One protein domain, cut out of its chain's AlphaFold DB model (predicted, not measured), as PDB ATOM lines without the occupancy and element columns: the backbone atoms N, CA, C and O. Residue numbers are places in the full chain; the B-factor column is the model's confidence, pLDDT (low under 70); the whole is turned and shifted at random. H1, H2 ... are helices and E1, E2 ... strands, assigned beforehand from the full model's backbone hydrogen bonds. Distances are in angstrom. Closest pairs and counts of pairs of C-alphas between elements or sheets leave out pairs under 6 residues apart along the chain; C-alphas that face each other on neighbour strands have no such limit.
ATOM      1  N   PHE A  17     194.054 234.525 203.299       90.00
ATOM      2  CA  PHE A  17     195.239 234.952 204.010       90.00
ATOM      3  C   PHE A  17     195.714 236.312 203.521       90.00
ATOM      4  O   PHE A  17     195.435 236.727 202.397       90.00
ATOM      5  N   ASP A  18     196.460 236.984 204.378       87.31
ATOM      6  CA  ASP A  18     197.237 238.172 204.066       87.31
ATOM      7  C   ASP A  18     198.516 238.145 204.909       87.31
ATOM      8  O   ASP A  18     198.694 237.288 205.774       87.31
ATOM      9  N   TYR A  19     199.452 239.036 204.639       85.31
ATOM     10  CA  TYR A  19     200.746 239.045 205.284       85.31
ATOM     11  C   TYR A  19     201.295 240.458 205.416       85.31
ATOM     12  O   TYR A  19     201.034 241.331 204.592       85.31
ATOM     13  N   GLY A  20     202.081 240.668 206.465       80.31
ATOM     14  CA  GLY A  20     202.848 241.885 206.683       80.31
ATOM     15  C   GLY A  20     204.336 241.596 206.614       80.31
ATOM     16  O   GLY A  20     204.807 240.599 207.166       80.31
ATOM     17  N   ARG A  21     205.092 242.464 205.946       76.31
ATOM     18  CA  ARG A  21     206.558 242.425 205.977       76.31
ATOM     19  C   ARG A  21     207.059 243.470 206.961       76.31
ATOM     20  O   ARG A  21     206.736 244.641 206.818       76.31
ATOM     21  N   GLY A  22     207.819 243.035 207.964       63.06
ATOM     22  CA  GLY A  22     208.337 243.927 209.004       63.06
ATOM     23  C   GLY A  22     209.726 244.462 208.662       63.06
ATOM     24  O   GLY A  22     209.906 245.628 208.315       63.06
ATOM     25  N   PHE A  23     210.731 243.589 208.768       59.44
ATOM     26  CA  PHE A  23     212.142 243.996 208.779       59.44
ATOM     27  C   PHE A  23     212.910 243.684 207.486       59.44
ATOM     28  O   PHE A  23     213.772 244.453 207.074       59.44
ATOM     29  N   TYR A  24     212.605 242.568 206.817       54.78
ATOM     30  CA  TYR A  24     213.446 242.035 205.732       54.78
ATOM     31  C   TYR A  24     213.050 242.479 204.316       54.78
ATOM     32  O   TYR A  24     213.620 241.977 203.348       54.78
ATOM     33  N   ASN A  25     212.066 243.367 204.163       60.72
ATOM     34  CA  ASN A  25     211.657 243.860 202.849       60.72
ATOM     35  C   ASN A  25     211.365 245.365 202.881       60.72
ATOM     36  O   ASN A  25     210.226 245.776 203.068       60.72
ATOM     37  N   LEU A  26     212.419 246.163 202.680       57.56
ATOM     38  CA  LEU A  26     212.388 247.633 202.661       57.56
ATOM     39  C   LEU A  26     211.570 248.227 201.497       57.56
ATOM     40  O   LEU A  26     211.325 249.426 201.487       57.56
ATOM     41  N   VAL A  27     211.183 247.408 200.513       57.44
ATOM     42  CA  VAL A  27     210.468 247.825 199.290       57.44
ATOM     43  C   VAL A  27     209.026 247.293 199.280       57.44
ATOM     44  O   VAL A  27     208.279 247.505 198.332       57.44
ATOM     45  N   SER A  28     208.602 246.558 200.315       59.44
ATOM     46  CA  SER A  28     207.243 246.013 200.353       59.44
ATOM     47  C   SER A  28     206.242 247.102 200.712       59.44
ATOM     48  O   SER A  28     206.293 247.628 201.811       59.44
ATOM     49  N   GLU A  29     205.232 247.317 199.876       57.06
ATOM     50  CA  GLU A  29     204.081 248.179 200.211       57.06
ATOM     51  C   GLU A  29     203.117 247.526 201.229       57.06
ATOM     52  O   GLU A  29     202.166 248.141 201.696       57.06
ATOM     53  N   ARG A  30     203.379 246.266 201.614       64.50
ATOM     54  CA  ARG A  30     202.621 245.489 202.613       64.50
ATOM     55  C   ARG A  30     203.255 245.562 204.005       64.50
ATOM     56  O   ARG A  30     203.438 244.540 204.675       64.50
ATOM     57  N   GLU A  31     203.635 246.760 204.435       60.38
ATOM     58  CA  GLU A  31     204.032 247.016 205.821       60.38
ATOM     59  C   GLU A  31     202.760 247.026 206.683       60.38
ATOM     60  O   GLU A  31     202.128 248.061 206.873       60.38
ATOM     61  N   LYS A  32     202.328 245.862 207.193       55.88
ATOM     62  CA  LYS A  32     201.271 245.834 208.216       55.88
ATOM     63  C   LYS A  32     201.830 246.448 209.497       55.88
ATOM     64  O   LYS A  32     202.471 245.768 210.300       55.88
ATOM     65  N   GLY A  33     201.643 247.755 209.624       44.34
ATOM     66  CA  GLY A  33     202.142 248.565 210.717       44.34
ATOM     67  C   GLY A  33     201.472 248.196 212.033       44.34
ATOM     68  O   GLY A  33     200.291 248.444 212.237       44.34
ATOM     69  N   PHE A  34     202.265 247.679 212.963       47.47
ATOM     70  CA  PHE A  34     202.075 247.995 214.370       47.47
ATOM     71  C   PHE A  34     203.254 248.904 214.750       47.47
ATOM     72  O   PHE A  34     204.397 248.462 214.767       47.47
ATOM     73  N   MET A  35     202.955 250.182 214.997       42.41
ATOM     74  CA  MET A  35     203.843 251.276 215.432       42.41
ATOM     75  C   MET A  35     204.949 251.773 214.474       42.41
ATOM     76  O   MET A  35     205.988 251.154 214.263       42.41
ATOM     77  N   ASN A  36     204.752 253.020 214.032       45.09
ATOM     78  CA  ASN A  36     205.545 253.841 213.103       45.09
ATOM     79  C   ASN A  36     206.995 254.196 213.525       45.09
ATOM     80  O   ASN A  36     207.618 255.035 212.881       45.09
ATOM     81  N   LEU A  37     207.559 253.595 214.579       50.03
ATOM     82  CA  LEU A  37     208.935 253.892 215.023       50.03
ATOM     83  C   LEU A  37     209.818 252.665 215.275       50.03
ATOM     84  O   LEU A  37     211.038 252.799 215.325       50.03
ATOM     85  N   LEU A  38     209.245 251.467 215.404       53.19
ATOM     86  CA  LEU A  38     209.995 250.240 215.668       53.19
ATOM     87  C   LEU A  38     209.499 249.158 214.715       53.19
ATOM     88  O   LEU A  38     208.527 248.464 215.003       53.19
ATOM     89  N   ARG A  39     210.172 249.010 213.564       55.16
ATOM     90  CA  ARG A  39     209.920 247.882 212.656       55.16
ATOM     91  C   ARG A  39     210.123 246.590 213.442       55.16
ATOM     92  O   ARG A  39     211.227 246.318 213.916       55.16
ATOM     93  N   TYR A  40     209.066 245.797 213.588       57.22
ATOM     94  CA  TYR A  40     209.183 244.513 214.263       57.22
ATOM     95  C   TYR A  40     210.169 243.607 213.509       57.22
ATOM     96  O   TYR A  40     210.103 243.526 212.281       57.22
ATOM     97  N   PRO A  41     211.045 242.868 214.218       64.88
ATOM     98  CA  PRO A  41     212.034 241.974 213.610       64.88
ATOM     99  C   PRO A  41     211.408 240.671 213.075       64.88
ATOM    100  O   PRO A  41     212.083 239.650 212.964       64.88
ATOM    101  N   TYR A  42     210.105 240.672 212.798       73.19
ATOM    102  CA  TYR A  42     209.355 239.520 212.323       73.19
ATOM    103  C   TYR A  42     208.380 239.939 211.223       73.19
ATOM    104  O   TYR A  42     207.858 241.052 211.214       73.19
ATOM    105  N   ASP A  43     208.136 239.020 210.300       79.69
ATOM    106  CA  ASP A  43     207.046 239.100 209.339       79.69
ATOM    107  C   ASP A  43     205.752 238.569 209.996       79.69
ATOM    108  O   ASP A  43     205.782 237.909 211.042       79.69
ATOM    109  N   THR A  44     204.595 238.848 209.401       82.94
ATOM    110  CA  THR A  44     203.299 238.364 209.890       82.94
ATOM    111  C   THR A  44     202.518 237.643 208.805       82.94
ATOM    112  O   THR A  44     202.576 238.008 207.633       82.94
ATOM    113  N   ILE A  45     201.767 236.617 209.203       87.62
ATOM    114  CA  ILE A  45     200.744 235.968 208.380       87.62
ATOM    115  C   ILE A  45     199.425 236.092 209.122       87.62
ATOM    116  O   ILE A  45     199.348 235.811 210.313       87.62
ATOM    117  N   VAL A  46     198.395 236.522 208.412       88.69
ATOM    118  CA  VAL A  46     197.036 236.658 208.914       88.69
ATOM    119  C   VAL A  46     196.172 235.676 208.146       88.69
ATOM    120  O   VAL A  46     196.173 235.694 206.919       88.69
ATOM    121  N   LEU A  47     195.454 234.819 208.857       90.00
ATOM    122  CA  LEU A  47     194.497 233.875 208.293       90.00
ATOM    123  C   LEU A  47     193.086 234.308 208.680       90.00
ATOM    124  O   LEU A  47     192.886 234.824 209.778       90.00
ATOM    125  N   SER A  48     192.125 234.109 207.781       89.81
ATOM    126  CA  SER A  48     190.725 234.479 207.996       89.81
ATOM    127  C   SER A  48     189.765 233.529 207.287       89.81
ATOM    128  O   SER A  48     190.067 232.957 206.233       89.81
ATOM    129  N   GLU A  49     188.581 233.375 207.869       88.50
ATOM    130  CA  GLU A  49     187.439 232.702 207.250       88.50
ATOM    131  C   GLU A  49     186.766 233.568 206.175       88.50
ATOM    132  O   GLU A  49     186.322 233.046 205.149       88.50
ATOM    133  N   GLY A  50     186.715 234.884 206.400       83.81
ATOM    134  CA  GLY A  50     186.085 235.868 205.517       83.81
ATOM    135  C   GLY A  50     187.088 236.720 204.724       83.81
ATOM    136  O   GLY A  50     188.225 236.903 205.169       83.81
ATOM    137  N   PRO A  51     186.682 237.271 203.565       79.94
ATOM    138  CA  PRO A  51     187.546 238.092 202.707       79.94
ATOM    139  C   PRO A  51     187.962 239.427 203.342       79.94
ATOM    140  O   PRO A  51     189.048 239.916 203.041       79.94
ATOM    141  N   ASP A  52     187.135 239.968 204.239       76.69
ATOM    142  CA  ASP A  52     187.335 241.284 204.867       76.69
ATOM    143  C   ASP A  52     187.997 241.201 206.250       76.69
ATOM    144  O   ASP A  52     188.024 242.184 206.990       76.69
ATOM    145  N   PHE A  53     188.492 240.017 206.634       75.38
ATOM    146  CA  PHE A  53     188.992 239.750 207.989       75.38
ATOM    147  C   PHE A  53     187.951 240.042 209.083       75.38
ATOM    148  O   PHE A  53     188.292 240.483 210.171       75.38
ATOM    149  N   SER A  54     186.667 239.799 208.809       69.69
ATOM    150  CA  SER A  54     185.565 240.075 209.740       69.69
ATOM    151  C   SER A  54     185.244 238.919 210.693       69.69
ATOM    152  O   SER A  54     184.603 239.135 211.721       69.69
ATOM    153  N   SER A  55     185.688 237.695 210.388       70.06
ATOM    154  CA  SER A  55     185.403 236.503 211.188       70.06
ATOM    155  C   SER A  55     186.624 235.593 211.328       70.06
ATOM    156  O   SER A  55     187.321 235.311 210.353       70.06
ATOM    157  N   ASN A  56     186.844 235.128 212.563       78.44
ATOM    158  CA  ASN A  56     187.882 234.181 212.975       78.44
ATOM    159  C   ASN A  56     189.271 234.476 212.375       78.44
ATOM    160  O   ASN A  56     189.717 233.838 211.420       78.44
ATOM    161  N   ILE A  57     189.942 235.479 212.943       85.38
ATOM    162  CA  ILE A  57     191.258 235.935 212.495       85.38
ATOM    163  C   ILE A  57     192.344 235.259 213.329       85.38
ATOM    164  O   ILE A  57     192.327 235.332 214.558       85.38
ATOM    165  N   LEU A  58     193.344 234.682 212.666       86.56
ATOM    166  CA  LEU A  58     194.553 234.187 213.318       86.56
ATOM    167  C   LEU A  58     195.776 234.953 212.818       86.56
ATOM    168  O   LEU A  58     196.101 234.911 211.634       86.56
ATOM    169  N   ILE A  59     196.473 235.628 213.733       85.62
ATOM    170  CA  ILE A  59     197.692 236.390 213.438       85.62
ATOM    171  C   ILE A  59     198.909 235.609 213.926       85.62
ATOM    172  O   ILE A  59     199.052 235.310 215.112       85.62
ATOM    173  N   LEU A  60     199.820 235.321 213.005       84.06
ATOM    174  CA  LEU A  60     201.038 234.560 213.235       84.06
ATOM    175  C   LEU A  60     202.250 235.451 213.044       84.06
ATOM    176  O   LEU A  60     202.419 236.071 211.995       84.06
ATOM    177  N   LYS A  61     203.127 235.466 214.044       83.38
ATOM    178  CA  LYS A  61     204.446 236.089 213.947       83.38
ATOM    179  C   LYS A  61     205.417 235.056 213.390       83.38
ATOM    180  O   LYS A  61     205.615 234.004 213.994       83.38
ATOM    181  N   VAL A  62     206.016 235.352 212.246       81.06
ATOM    182  CA  VAL A  62     206.933 234.457 211.535       81.06
ATOM    183  C   VAL A  62     208.257 235.160 211.304       81.06
ATOM    184  O   VAL A  62     208.317 236.271 210.795       81.06
ATOM    185  N   ASN A  63     209.348 234.493 211.667       78.19
ATOM    186  CA  ASN A  63     210.693 234.994 211.427       78.19
ATOM    187  C   ASN A  63     211.393 234.068 210.429       78.19
ATOM    188  O   ASN A  63     212.041 233.093 210.812       78.19
ATOM    189  N   LEU A  64     211.172 234.329 209.140       78.56
ATOM    190  CA  LEU A  64     211.717 233.547 208.033       78.56
ATOM    191  C   LEU A  64     212.559 234.438 207.122       78.56
ATOM    192  O   LEU A  64     212.267 235.615 206.928       78.56
ATOM    193  N   ARG A  65     213.576 233.849 206.481       80.12
ATOM    194  CA  ARG A  65     214.296 234.530 205.395       80.12
ATOM    195  C   ARG A  65     213.353 234.757 204.210       80.12
ATOM    196  O   ARG A  65     212.490 233.920 203.948       80.12
ATOM    197  N   LEU A  66     213.588 235.809 203.423       77.38
ATOM    198  CA  LEU A  66     212.747 236.209 202.281       77.38
ATOM    199  C   LEU A  66     212.342 235.039 201.361       77.38
ATOM    200  O   LEU A  66     211.162 234.852 201.074       77.38
ATOM    201  N   GLY A  67     213.301 234.204 200.948       80.81
ATOM    202  CA  GLY A  67     213.021 233.056 200.078       80.81
ATOM    203  C   GLY A  67     212.153 231.973 200.732       80.81
ATOM    204  O   GLY A  67     211.312 231.372 200.068       80.81
ATOM    205  N   GLN A  68     212.316 231.734 202.037       85.00
ATOM    206  CA  GLN A  68     211.482 230.788 202.790       85.00
ATOM    207  C   GLN A  68     210.078 231.347 203.011       85.00
ATOM    208  O   GLN A  68     209.103 230.610 202.902       85.00
ATOM    209  N   PHE A  69     209.975 232.651 203.256       85.88
ATOM    210  CA  PHE A  69     208.696 233.331 203.369       85.88
ATOM    211  C   PHE A  69     207.894 233.219 202.069       85.88
ATOM    212  O   PHE A  69     206.746 232.793 202.091       85.88
ATOM    213  N   ASN A  70     208.515 233.476 200.916       85.69
ATOM    214  CA  ASN A  70     207.844 233.334 199.620       85.69
ATOM    215  C   ASN A  70     207.403 231.886 199.346       85.69
ATOM    216  O   ASN A  70     206.321 231.662 198.805       85.69
ATOM    217  N   LYS A  71     208.203 230.892 199.761       90.06
ATOM    218  CA  LYS A  71     207.789 229.479 199.715       90.06
ATOM    219  C   LYS A  71     206.555 229.225 200.581       90.06
ATOM    220  O   LYS A  71     205.656 228.528 200.129       90.06
ATOM    221  N   LEU A  72     206.495 229.810 201.777       89.75
ATOM    222  CA  LEU A  72     205.344 229.699 202.670       89.75
ATOM    223  C   LEU A  72     204.087 230.334 202.059       89.75
ATOM    224  O   LEU A  72     203.045 229.690 202.032       89.75
ATOM    225  N   LEU A  73     204.183 231.537 201.485       89.50
ATOM    226  CA  LEU A  73     203.049 232.167 200.795       89.50
ATOM    227  C   LEU A  73     202.554 231.314 199.616       89.50
ATOM    228  O   LEU A  73     201.354 231.107 199.455       89.50
ATOM    229  N   ASN A  74     203.475 230.770 198.818       91.62
ATOM    230  CA  ASN A  74     203.131 229.875 197.713       91.62
ATOM    231  C   ASN A  74     202.500 228.564 198.196       91.62
ATOM    232  O   ASN A  74     201.613 228.039 197.526       91.62
ATOM    233  N   TYR A  75     202.938 228.046 199.345       92.00
ATOM    234  CA  TYR A  75     202.342 226.872 199.977       92.00
ATOM    235  C   TYR A  75     200.901 227.142 200.441       92.00
ATOM    236  O   TYR A  75     200.002 226.339 200.193       92.00
ATOM    237  N   LEU A  76     200.655 228.298 201.061       90.50
ATOM    238  CA  LEU A  76     199.307 228.711 201.459       90.50
ATOM    239  C   LEU A  76     198.396 228.922 200.241       90.50
ATOM    240  O   LEU A  76     197.216 228.584 200.284       90.50
ATOM    241  N   LYS A  77     198.944 229.429 199.134       91.44
ATOM    242  CA  LYS A  77     198.178 229.707 197.919       91.44
ATOM    243  C   LYS A  77     197.842 228.459 197.102       91.44
ATOM    244  O   LYS A  77     196.682 228.285 196.753       91.44
ATOM    245  N   ASN A  78     198.824 227.618 196.754       90.12
ATOM    246  CA  ASN A  78     198.590 226.535 195.784       90.12
ATOM    247  C   ASN A  78     198.230 225.198 196.461       90.12
ATOM    248  O   ASN A  78     197.132 224.715 196.213       90.12
ATOM    249  N   PRO A  79     199.072 224.609 197.337       89.69
ATOM    250  CA  PRO A  79     198.706 223.410 198.095       89.69
ATOM    251  C   PRO A  79     197.460 223.547 198.974       89.69
ATOM    252  O   PRO A  79     196.627 222.649 198.977       89.69
ATOM    253  N   VAL A  80     197.337 224.639 199.740       88.69
ATOM    254  CA  VAL A  80     196.212 224.815 200.681       88.69
ATOM    255  C   VAL A  80     194.998 225.461 200.002       88.69
ATOM    256  O   VAL A  80     193.866 225.205 200.400       88.69
ATOM    257  N   GLY A  81     195.211 226.270 198.960       90.44
ATOM    258  CA  GLY A  81     194.127 226.922 198.218       90.44
ATOM    259  C   GLY A  81     193.589 228.202 198.867       90.44
ATOM    260  O   GLY A  81     192.488 228.638 198.524       90.44
ATOM    261  N   LEU A  82     194.331 228.816 199.796       91.12
ATOM    262  CA  LEU A  82     193.910 230.069 200.423       91.12
ATOM    263  C   LEU A  82     194.004 231.231 199.432       91.12
ATOM    264  O   LEU A  82     194.963 231.360 198.664       91.12
ATOM    265  N   LYS A  83     193.020 232.127 199.482       89.94
ATOM    266  CA  LYS A  83     192.992 233.328 198.645       89.94
ATOM    267  C   LYS A  83     193.757 234.458 199.321       89.94
ATOM    268  O   LYS A  83     193.460 234.815 200.458       89.94
ATOM    269  N   LEU A  84     194.719 235.036 198.603       86.50
ATOM    270  CA  LEU A  84     195.379 236.257 199.048       86.50
ATOM    271  C   LEU A  84     194.385 237.412 198.935       86.50
ATOM    272  O   LEU A  84     193.912 237.704 197.838       86.50
ATOM    273  N   THR A  85     194.085 238.054 200.053       84.06
ATOM    274  CA  THR A  85     193.318 239.301 200.099       84.06
ATOM    275  C   THR A  85     194.176 240.388 200.742       84.06
ATOM    276  O   THR A  85     195.290 240.115 201.201       84.06
TER     277      THR A  85
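This is residues 17 to 85 of the 95 residues of an uncharacterized protein of Pedobacter cryoconitis (UniProt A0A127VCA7). With little regular structure, a small sheet of three strands has one helix over one face, running along the strands; a large loop, residues 21 to 42, joins E1 to E2. The 69 printed residues hold E1, E2, E3 and H1 in chain order, mixed in class, with 27 residues in named elements. The sheet, E1 - E2 - E3, is antiparallel, a meander, each strand the antiparallel neighbour of the one before. The whole is compact, radius of gyration of the C-alphas 12.1 A, spanning 32 by 27 by 18 A.

Inner strand E2, residues 43 to 48, forms hairpins with E1, residues 17 to 20 (N 18 to O 46, 2.9 A), and E3, residues 58 to 62 (N 60 to O 45, 2.8 A). H1, residues 66 to 77, is on the sheet, over E1 and E2, at a height over the sheet of 10.3 A. The closest C-alphas of E1 and H1, Phe 17 and Leu 76, are 7.9 A apart. In H1 every O i to N i+4 pair is within hydrogen-bond range.

E1 begins at C-alpha 17 (195.239, 234.952, 204.010) and is 10.6 A long, E2 17.0 A and E3 12.5 A. H1, 16.5 A, ends at C-alpha 77 (198.178, 229.707, 197.919).

The C-alphas farthest apart, Leu 37 and Pro 79, are 36.3 A apart. The printed part has no cut. The link E1 to E2 is long; pLDDT is under 70 at residues 22 to 41 and 54.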